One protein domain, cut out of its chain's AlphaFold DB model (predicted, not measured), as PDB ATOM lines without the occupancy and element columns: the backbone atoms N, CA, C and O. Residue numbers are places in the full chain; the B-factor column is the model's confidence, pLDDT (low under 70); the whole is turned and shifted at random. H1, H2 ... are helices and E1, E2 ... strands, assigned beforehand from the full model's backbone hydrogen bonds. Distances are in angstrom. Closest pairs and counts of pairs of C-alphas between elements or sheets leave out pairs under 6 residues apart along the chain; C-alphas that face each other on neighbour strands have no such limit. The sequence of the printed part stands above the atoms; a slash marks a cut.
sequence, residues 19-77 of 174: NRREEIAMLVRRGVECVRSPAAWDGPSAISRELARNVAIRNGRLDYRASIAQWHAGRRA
ATOM      1  N   ASN A  19     -33.453  45.742  -7.734       81.56
ATOM      2  CA  ASN A  19     -34.435  44.694  -8.023       81.56
ATOM      3  C   ASN A  19     -33.773  43.331  -8.325       81.56
ATOM      4  O   ASN A  19     -34.145  42.304  -7.764       81.56
ATOM      5  N   ARG A  20     -32.690  43.317  -9.120       82.69
ATOM      6  CA  ARG A  20     -31.942  42.079  -9.422       82.69
ATOM      7  C   ARG A  20     -31.310  41.445  -8.181       82.69
ATOM      8  O   ARG A  20     -31.169  40.225  -8.122       82.69
ATOM      9  N   ARG A  21     -30.894  42.253  -7.202       86.44
ATOM     10  CA  ARG A  21     -30.341  41.760  -5.929       86.44
ATOM     11  C   ARG A  21     -31.442  41.265  -4.994       86.44
ATOM     12  O   ARG A  21     -31.224  40.314  -4.250       86.44
ATOM     13  N   GLU A  22     -32.629  41.859  -5.038       88.94
ATOM     14  CA  GLU A  22     -33.786  41.387  -4.268       88.94
ATOM     15  C   GLU A  22     -34.264  40.009  -4.731       88.94
ATOM     16  O   GLU A  22     -34.550  39.148  -3.895       88.94
ATOM     17  N   GLU A  23     -34.236  39.738  -6.037       85.62
ATOM     18  CA  GLU A  23     -34.481  38.395  -6.577       85.62
ATOM     19  C   GLU A  23     -33.524  37.350  -5.977       85.62
ATOM     20  O   GLU A  23     -33.960  36.278  -5.549       85.62
ATOM     21  N   ILE A  24     -32.231  37.675  -5.849       84.19
ATOM     22  CA  ILE A  24     -31.246  36.798  -5.194       84.19
ATOM     23  C   ILE A  24     -31.571  36.617  -3.710       84.19
ATOM     24  O   ILE A  24     -31.524  35.491  -3.211       84.19
ATOM     25  N   ALA A  25     -31.928  37.687  -2.995       87.75
ATOM     26  CA  ALA A  25     -32.296  37.599  -1.582       87.75
ATOM     27  C   ALA A  25     -33.485  36.646  -1.364       87.75
ATOM     28  O   ALA A  25     -33.475  35.831  -0.435       87.75
ATOM     29  N   MET A  26     -34.479  36.686  -2.258       86.88
ATOM     30  CA  MET A  26     -35.604  35.749  -2.244       86.88
ATOM     31  C   MET A  26     -35.164  34.304  -2.503       86.88
ATOM     32  O   MET A  26     -35.612  33.399  -1.796       86.88
ATOM     33  N   LEU A  27     -34.280  34.071  -3.477       81.75
ATOM     34  CA  LEU A  27     -33.764  32.733  -3.790       81.75
ATOM     35  C   LEU A  27     -32.960  32.135  -2.628       81.75
ATOM     36  O   LEU A  27     -33.214  30.994  -2.237       81.75
ATOM     37  N   VAL A  28     -32.065  32.921  -2.018       81.88
ATOM     38  CA  VAL A  28     -31.266  32.507  -0.851       81.88
ATOM     39  C   VAL A  28     -32.174  32.155   0.328       81.88
ATOM     40  O   VAL A  28     -31.985  31.121   0.967       81.88
ATOM     41  N   ARG A  29     -33.218  32.955   0.582       84.19
ATOM     42  CA  ARG A  29     -34.191  32.693   1.654       84.19
ATOM     43  C   ARG A  29     -35.037  31.440   1.408       84.19
ATOM     44  O   ARG A  29     -35.426  30.780   2.367       84.19
ATOM     45  N   ARG A  30     -35.302  31.098   0.144       81.75
ATOM     46  CA  ARG A  30     -35.979  29.851  -0.257       81.75
ATOM     47  C   ARG A  30     -35.048  28.630  -0.255       81.75
ATOM     48  O   ARG A  30     -35.523  27.527  -0.495       81.75
ATOM     49  N   GLY A  31     -33.748  28.811  -0.006       75.38
ATOM     50  CA  GLY A  31     -32.756  27.735  -0.074       75.38
ATOM     51  C   GLY A  31     -32.504  27.224  -1.495       75.38
ATOM     52  O   GLY A  31     -32.025  26.107  -1.662       75.38
ATOM     53  N   VAL A  32     -32.852  28.014  -2.518       67.12
ATOM     54  CA  VAL A  32     -32.672  27.635  -3.924       67.12
ATOM     55  C   VAL A  32     -31.217  27.865  -4.323       67.12
ATOM     56  O   VAL A  32     -30.658  28.938  -4.097       67.12
ATOM     57  N   GLU A  33     -30.601  26.846  -4.920       60.00
ATOM     58  CA  GLU A  33     -29.208  26.887  -5.366       60.00
ATOM     59  C   GLU A  33     -29.020  27.777  -6.606       60.00
ATOM     60  O   GLU A  33     -29.928  27.958  -7.421       60.00
ATOM     61  N   CYS A  34     -27.798  28.288  -6.791       61.12
ATOM     62  CA  CYS A  34     -27.400  29.199  -7.873       61.12
ATOM     63  C   CYS A  34     -27.581  28.648  -9.303       61.12
ATOM     64  O   CYS A  34     -27.334  29.370 -10.264       61.12
ATOM     65  N   VAL A  35     -27.996  27.384  -9.453       56.22
ATOM     66  CA  VAL A  35     -28.245  26.715 -10.739       56.22
ATOM     67  C   VAL A  35     -29.463  27.307 -11.461       56.22
ATOM     68  O   VAL A  35     -29.504  27.306 -12.688       56.22
ATOM     69  N   ARG A  36     -30.435  27.878 -10.731       63.31
ATOM     70  CA  ARG A  36     -31.538  28.643 -11.336       63.31
ATOM     71  C   ARG A  36     -31.178  30.120 -11.375       63.31
ATOM     72  O   ARG A  36     -31.459  30.854 -10.429       63.31
ATOM     73  N   SER A  37     -30.553  30.558 -12.464       62.59
ATOM     74  CA  SER A  37     -30.372  31.988 -12.690       62.59
ATOM     75  C   SER A  37     -31.682  32.634 -13.133       62.59
ATOM     76  O   SER A  37     -32.294  32.127 -14.076       62.59
ATOM     77  N   PRO A  38     -32.118  33.751 -12.518       66.50
ATOM     78  CA  PRO A  38     -33.167  34.569 -13.106       66.50
ATOM     79  C   PRO A  38     -32.747  34.998 -14.513       66.50
ATOM     80  O   PRO A  38     -31.565  35.256 -14.751       66.50
ATOM     81  N   ALA A  39     -33.711  35.126 -15.425       63.66
ATOM     82  CA  ALA A  39     -33.458  35.557 -16.803       63.66
ATOM     83  C   ALA A  39     -32.751  36.927 -16.890       63.66
ATOM     84  O   ALA A  39     -32.119  37.237 -17.891       63.66
ATOM     85  N   ALA A  40     -32.829  37.736 -15.827       62.16
ATOM     86  CA  ALA A  40     -32.213  39.056 -15.721       62.16
ATOM     87  C   ALA A  40     -30.700  39.052 -15.404       62.16
ATOM     88  O   ALA A  40     -30.101  40.128 -15.310       62.16
ATOM     89  N   TRP A  41     -30.084  37.884 -15.199       71.50
ATOM     90  CA  TRP A  41     -28.647  37.731 -14.947       71.50
ATOM     91  C   TRP A  41     -27.965  37.005 -16.110       71.50
ATOM     92  O   TRP A  41     -28.542  36.076 -16.666       71.50
ATOM     93  N   ASP A  42     -26.699  37.344 -16.396       75.12
ATOM     94  CA  ASP A  42     -25.855  36.713 -17.439       75.12
ATOM     95  C   ASP A  42     -25.444  35.253 -17.105       75.12
ATOM     96  O   ASP A  42     -24.352  34.790 -17.438       75.12
ATOM     97  N   GLY A  43     -26.291  34.525 -16.375       76.88
ATOM     98  CA  GLY A  43     -26.137  33.122 -16.009       76.88
ATOM     99  C   GLY A  43     -25.712  32.848 -14.554       76.88
ATOM    100  O   GLY A  43     -25.411  33.765 -13.777       76.88
ATOM    101  N   PRO A  44     -25.646  31.558 -14.162       76.50
ATOM    102  CA  PRO A  44     -25.346  31.100 -12.795       76.50
ATOM    103  C   PRO A  44     -24.036  31.653 -12.224       76.50
ATOM    104  O   PRO A  44     -23.935  31.993 -11.045       76.50
ATOM    105  N   SER A  45     -23.024  31.801 -13.081       79.00
ATOM    106  CA  SER A  45     -21.701  32.317 -12.721       79.00
ATOM    107  C   SER A  45     -21.738  33.769 -12.241       79.00
ATOM    108  O   SER A  45     -20.869  34.189 -11.475       79.00
ATOM    109  N   ALA A  46     -22.709  34.567 -12.690       79.56
ATOM    110  CA  ALA A  46     -22.874  35.945 -12.241       79.56
ATOM    111  C   ALA A  46     -23.449  36.002 -10.814       79.56
ATOM    112  O   ALA A  46     -22.942  36.750  -9.977       79.56
ATOM    113  N   ILE A  47     -24.409  35.128 -10.508       81.44
ATOM    114  CA  ILE A  47     -25.020  34.997  -9.177       81.44
ATOM    115  C   ILE A  47     -24.008  34.462  -8.170       81.44
ATOM    116  O   ILE A  47     -23.849  35.036  -7.097       81.44
ATOM    117  N   SER A  48     -23.252  33.419  -8.527       82.75
ATOM    118  CA  SER A  48     -22.197  32.875  -7.663       82.75
ATOM    119  C   SER A  48     -21.147  33.929  -7.311       82.75
ATOM    120  O   SER A  48     -20.745  34.043  -6.155       82.75
ATOM    121  N   ARG A  49     -20.738  34.756  -8.285       83.19
ATOM    122  CA  ARG A  49     -19.812  35.873  -8.046       83.19
ATOM    123  C   ARG A  49     -20.427  36.960  -7.162       83.19
ATOM    124  O   ARG A  49     -19.723  37.529  -6.335       83.19
ATOM    125  N   GLU A  50     -21.707  37.271  -7.325       86.38
ATOM    126  CA  GLU A  50     -22.409  38.249  -6.485       86.38
ATOM    127  C   GLU A  50     -22.546  37.770  -5.032       86.38
ATOM    128  O   GLU A  50     -22.248  38.527  -4.102       86.38
ATOM    129  N   LEU A  51     -22.922  36.503  -4.836       86.19
ATOM    130  CA  LEU A  51     -23.000  35.869  -3.521       86.19
ATOM    131  C   LEU A  51     -21.624  35.816  -2.858       86.19
ATOM    132  O   LEU A  51     -21.482  36.273  -1.729       86.19
ATOM    133  N   ALA A  52     -20.584  35.371  -3.569       84.19
ATOM    134  CA  ALA A  52     -19.224  35.315  -3.031       84.19
ATOM    135  C   ALA A  52     -18.698  36.681  -2.551       84.19
ATOM    136  O   ALA A  52     -17.841  36.738  -1.673       84.19
ATOM    137  N   ARG A  53     -19.194  37.787  -3.119       84.12
ATOM    138  CA  ARG A  53     -18.772  39.145  -2.746       84.12
ATOM    139  C   ARG A  53     -19.556  39.757  -1.590       84.12
ATOM    140  O   ARG A  53     -19.018  40.659  -0.953       84.12
ATOM    141  N   ASN A  54     -20.816  39.368  -1.384       88.81
ATOM    142  CA  ASN A  54     -21.728  40.106  -0.499       88.81
ATOM    143  C   ASN A  54     -22.509  39.227   0.493       88.81
ATOM    144  O   ASN A  54     -23.264  39.773   1.296       88.81
ATOM    145  N   VAL A  55     -22.380  37.897   0.443       87.50
ATOM    146  CA  VAL A  55     -23.061  37.007   1.390       87.50
ATOM    147  C   VAL A  55     -22.317  36.971   2.724       87.50
ATOM    148  O   VAL A  55     -21.090  36.894   2.766       87.50
ATOM    149  N   ALA A  56     -23.071  37.001   3.816       84.88
ATOM    150  CA  ALA A  56     -22.565  36.758   5.158       84.88
ATOM    151  C   ALA A  56     -23.033  35.383   5.649       84.88
ATOM    152  O   ALA A  56     -24.045  34.861   5.187       84.88
ATOM    153  N   ILE A  57     -22.319  34.792   6.606       80.81
ATOM    154  CA  ILE A  57     -22.791  33.599   7.317       80.81
ATOM    155  C   ILE A  57     -23.277  34.051   8.689       80.81
ATOM    156  O   ILE A  57     -22.493  34.553   9.493       80.81
ATOM    157  N   ARG A  58     -24.569  33.865   8.966       77.50
ATOM    158  CA  ARG A  58     -25.176  34.152  10.268       77.50
ATOM    159  C   ARG A  58     -25.935  32.923  10.747       77.50
ATOM    160  O   ARG A  58     -26.769  32.386  10.025       77.50
ATOM    161  N   ASN A  59     -25.635  32.463  11.961       79.62
ATOM    162  CA  ASN A  59     -26.258  31.280  12.570       79.62
ATOM    163  C   ASN A  59     -26.185  30.026  11.670       79.62
ATOM    164  O   ASN A  59     -27.159  29.291  11.533       79.62
ATOM    165  N   GLY A  60     -25.050  29.824  10.989       78.00
ATOM    166  CA  GLY A  60     -24.848  28.693  10.075       78.00
ATOM    167  C   GLY A  60     -25.635  28.765   8.759       78.00
ATOM    168  O   GLY A  60     -25.613  27.809   7.988       78.00
ATOM    169  N   ARG A  61     -26.318  29.883   8.473       77.50
ATOM    170  CA  ARG A  61     -27.046  30.124   7.220       77.50
ATOM    171  C   ARG A  61     -26.432  31.280   6.440       77.50
ATOM    172  O   ARG A  61     -25.893  32.220   7.019       77.50
ATOM    173  N   LEU A  62     -26.533  31.193   5.116       77.00
ATOM    174  CA  LEU A  62     -26.184  32.287   4.216       77.00
ATOM    175  C   LEU A  62     -27.227  33.404   4.360       77.00
ATOM    176  O   LEU A  62     -28.418  33.174   4.163       77.00
ATOM    177  N   ASP A  63     -26.769  34.601   4.711       85.12
ATOM    178  CA  ASP A  63     -27.554  35.830   4.796       85.12
ATOM    179  C   ASP A  63     -27.112  36.754   3.656       85.12
ATOM    180  O   ASP A  63     -25.973  37.226   3.617       85.12
ATOM    181  N   TYR A  64     -28.004  36.969   2.689       88.88
ATOM    182  CA  TYR A  64     -27.799  37.902   1.587       88.88
ATOM    183  C   TYR A  64     -28.820  39.032   1.692       88.88
ATOM    184  O   TYR A  64     -30.029  38.803   1.628       88.88
ATOM    185  N   ARG A  65     -28.328  40.270   1.816       90.69
ATOM    186  CA  ARG A  65     -29.154  41.479   1.912       90.69
ATOM    187  C   ARG A  65     -28.900  42.392   0.719       90.69
ATOM    188  O   ARG A  65     -27.806  42.938   0.578       90.69
ATOM    189  N   ALA A  66     -29.935  42.598  -0.092       89.75
ATOM    190  CA  ALA A  66     -29.859  43.389  -1.320       89.75
ATOM    191  C   ALA A  66     -29.399  44.836  -1.075       89.75
ATOM    192  O   ALA A  66     -28.508  45.319  -1.769       89.75
ATOM    193  N   SER A  67     -29.936  45.504  -0.047       88.75
ATOM    194  CA  SER A  67     -29.584  46.890   0.297       88.75
ATOM    195  C   SER A  67     -28.111  47.056   0.678       88.75
ATOM    196  O   SER A  67     -27.451  47.990   0.227       88.75
ATOM    197  N   ILE A  68     -27.563  46.115   1.452       89.25
ATOM    198  CA  ILE A  68     -26.151  46.114   1.857       89.25
ATOM    199  C   ILE A  68     -25.251  45.856   0.645       89.25
ATOM    200  O   ILE A  68     -24.273  46.571   0.430       89.25
ATOM    201  N   ALA A  69     -25.602  44.870  -0.183       89.00
ATOM    202  CA  ALA A  69     -24.871  44.568  -1.407       89.00
ATOM    203  C   ALA A  69     -24.862  45.773  -2.371       89.00
ATOM    204  O   ALA A  69     -23.809  46.108  -2.928       89.00
ATOM    205  N   GLN A  70     -26.002  46.464  -2.512       87.06
ATOM    206  CA  GLN A  70     -26.124  47.688  -3.302       87.06
ATOM    207  C   GLN A  70     -25.243  48.806  -2.745       87.06
ATOM    208  O   GLN A  70     -24.485  49.419  -3.494       87.06
ATOM    209  N   TRP A  71     -25.283  49.038  -1.433       87.19
ATOM    210  CA  TRP A  71     -24.446  50.043  -0.784       87.19
ATOM    211  C   TRP A  71     -22.948  49.767  -0.985       87.19
ATOM    212  O   TRP A  71     -22.191  50.663  -1.361       87.19
ATOM    213  N   HIS A  72     -22.512  48.511  -0.842       84.69
ATOM    214  CA  HIS A  72     -21.130  48.126  -1.140       84.69
ATOM    215  C   HIS A  72     -20.765  48.305  -2.615       84.69
ATOM    216  O   HIS A  72     -19.600  48.532  -2.935       84.69
ATOM    217  N   ALA A  73     -21.716  48.160  -3.537       84.88
ATOM    218  CA  ALA A  73     -21.473  48.428  -4.948       84.88
ATOM    219  C   ALA A  73     -21.315  49.924  -5.222       84.88
ATOM    220  O   ALA A  73     -20.349  50.293  -5.880       84.88
ATOM    221  N   GLY A  74     -22.170  50.771  -4.639       80.19
ATOM    222  CA  GLY A  74     -22.030  52.228  -4.708       80.19
ATOM    223  C   GLY A  74     -20.696  52.714  -4.139       80.19
ATOM    224  O   GLY A  74     -20.021  53.521  -4.759       80.19
ATOM    225  N   ARG A  75     -20.238  52.134  -3.021       79.69
ATOM    226  CA  ARG A  75     -18.910  52.436  -2.454       79.69
ATOM    227  C   ARG A  75     -17.726  51.983  -3.310       79.69
ATOM    228  O   ARG A  75     -16.639  52.530  -3.168       79.69
ATOM    229  N   ARG A  76     -17.898  50.935  -4.120       77.31
ATOM    230  CA  ARG A  76     -16.852  50.423  -5.020       77.31
ATOM    231  C   ARG A  76     -16.837  51.153  -6.357       77.31
ATOM    232  O   ARG A  76     -15.805  51.145  -7.023       77.31
ATOM    233  N   ALA A  77     -17.964  51.738  -6.756       74.19
ATOM    234  CA  ALA A  77     -18.027  52.580  -7.932       74.19
ATOM    235  C   ALA A  77     -17.123  53.797  -7.712       74.19
ATOM    236  O   ALA A  77     -17.188  54.469  -6.681       74.19
TER     237      ALA A  77
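Overview. This is residues 19 to 77 of the 174 residues of the protein "IS30 family transposase" of Nonomuraea rubra (UniProt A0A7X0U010). Two helices, H1 and H2, cross at about a right angle near the middle, without clearly touching, and a long loop, residues 30 to 43, joins them. A small two-stranded hairpin, E1 and E2, lies toward one end of the model, and a third helix, H3, begins beside H1 and leads away toward the other end. The printed part has 59 residues, with three named helices and two named strands in the order H1, H2, E1, E2, H3; the sheet, E1 - E2, is antiparallel and the class is mostly helix. The whole is compact, with a radius of gyration of the C-alphas of 11.0 A and spans of 30 by 28 by 17 A.

Along the chain. H1, residues 19 to 29, begins at C-alpha 19 (-34.435, 44.694, -8.023) and is 15.4 A long. H2, residues 44 to 54, is 15.7 A long. E1 is residues 56 to 58 and E2 residues 61 to 63. H3, residues 66 to 76, is 15.2 A long and ends at C-alpha 76 (-16.852, 50.423, -5.020).

Arrangement. H1 and H2 are close but not clearly touching, about perpendicular at 84 degrees; their closest C-alphas, of Ile 24 and Ile 47, are 7.6 A apart. The closest C-alphas of H1 and E2, of Val 28 and Leu 62, are 7.2 A apart. In the hairpin E1 and E2, N 56 and O 63 are within hydrogen-bond range at 2.9 A, as are N 63 and O 56 at 2.8 A. H3 touches H1, closest at the C-alphas of Arg 21 and Ala 66, 4.9 A, opposite ways at a steep tilt of 51 degrees. H2 and H3 are close but not clearly touching, closest at the C-alphas of Asn 54 and Ala 69, 5.5 A. E1 is apart from H1 and H3. Every O i to N i+4 pair is within range in H2 and H3, and 6 of 7 in H1.

Size, cuts and confidence. The two C-alphas farthest apart, of Asn 59 and Ala 77, are 30.7 A apart. The printed part has no cut. The link from H1 to H2 is long; the other links are tight. The mean pLDDT of the printed part is 79.8, and residues 32 to 40 are under 70.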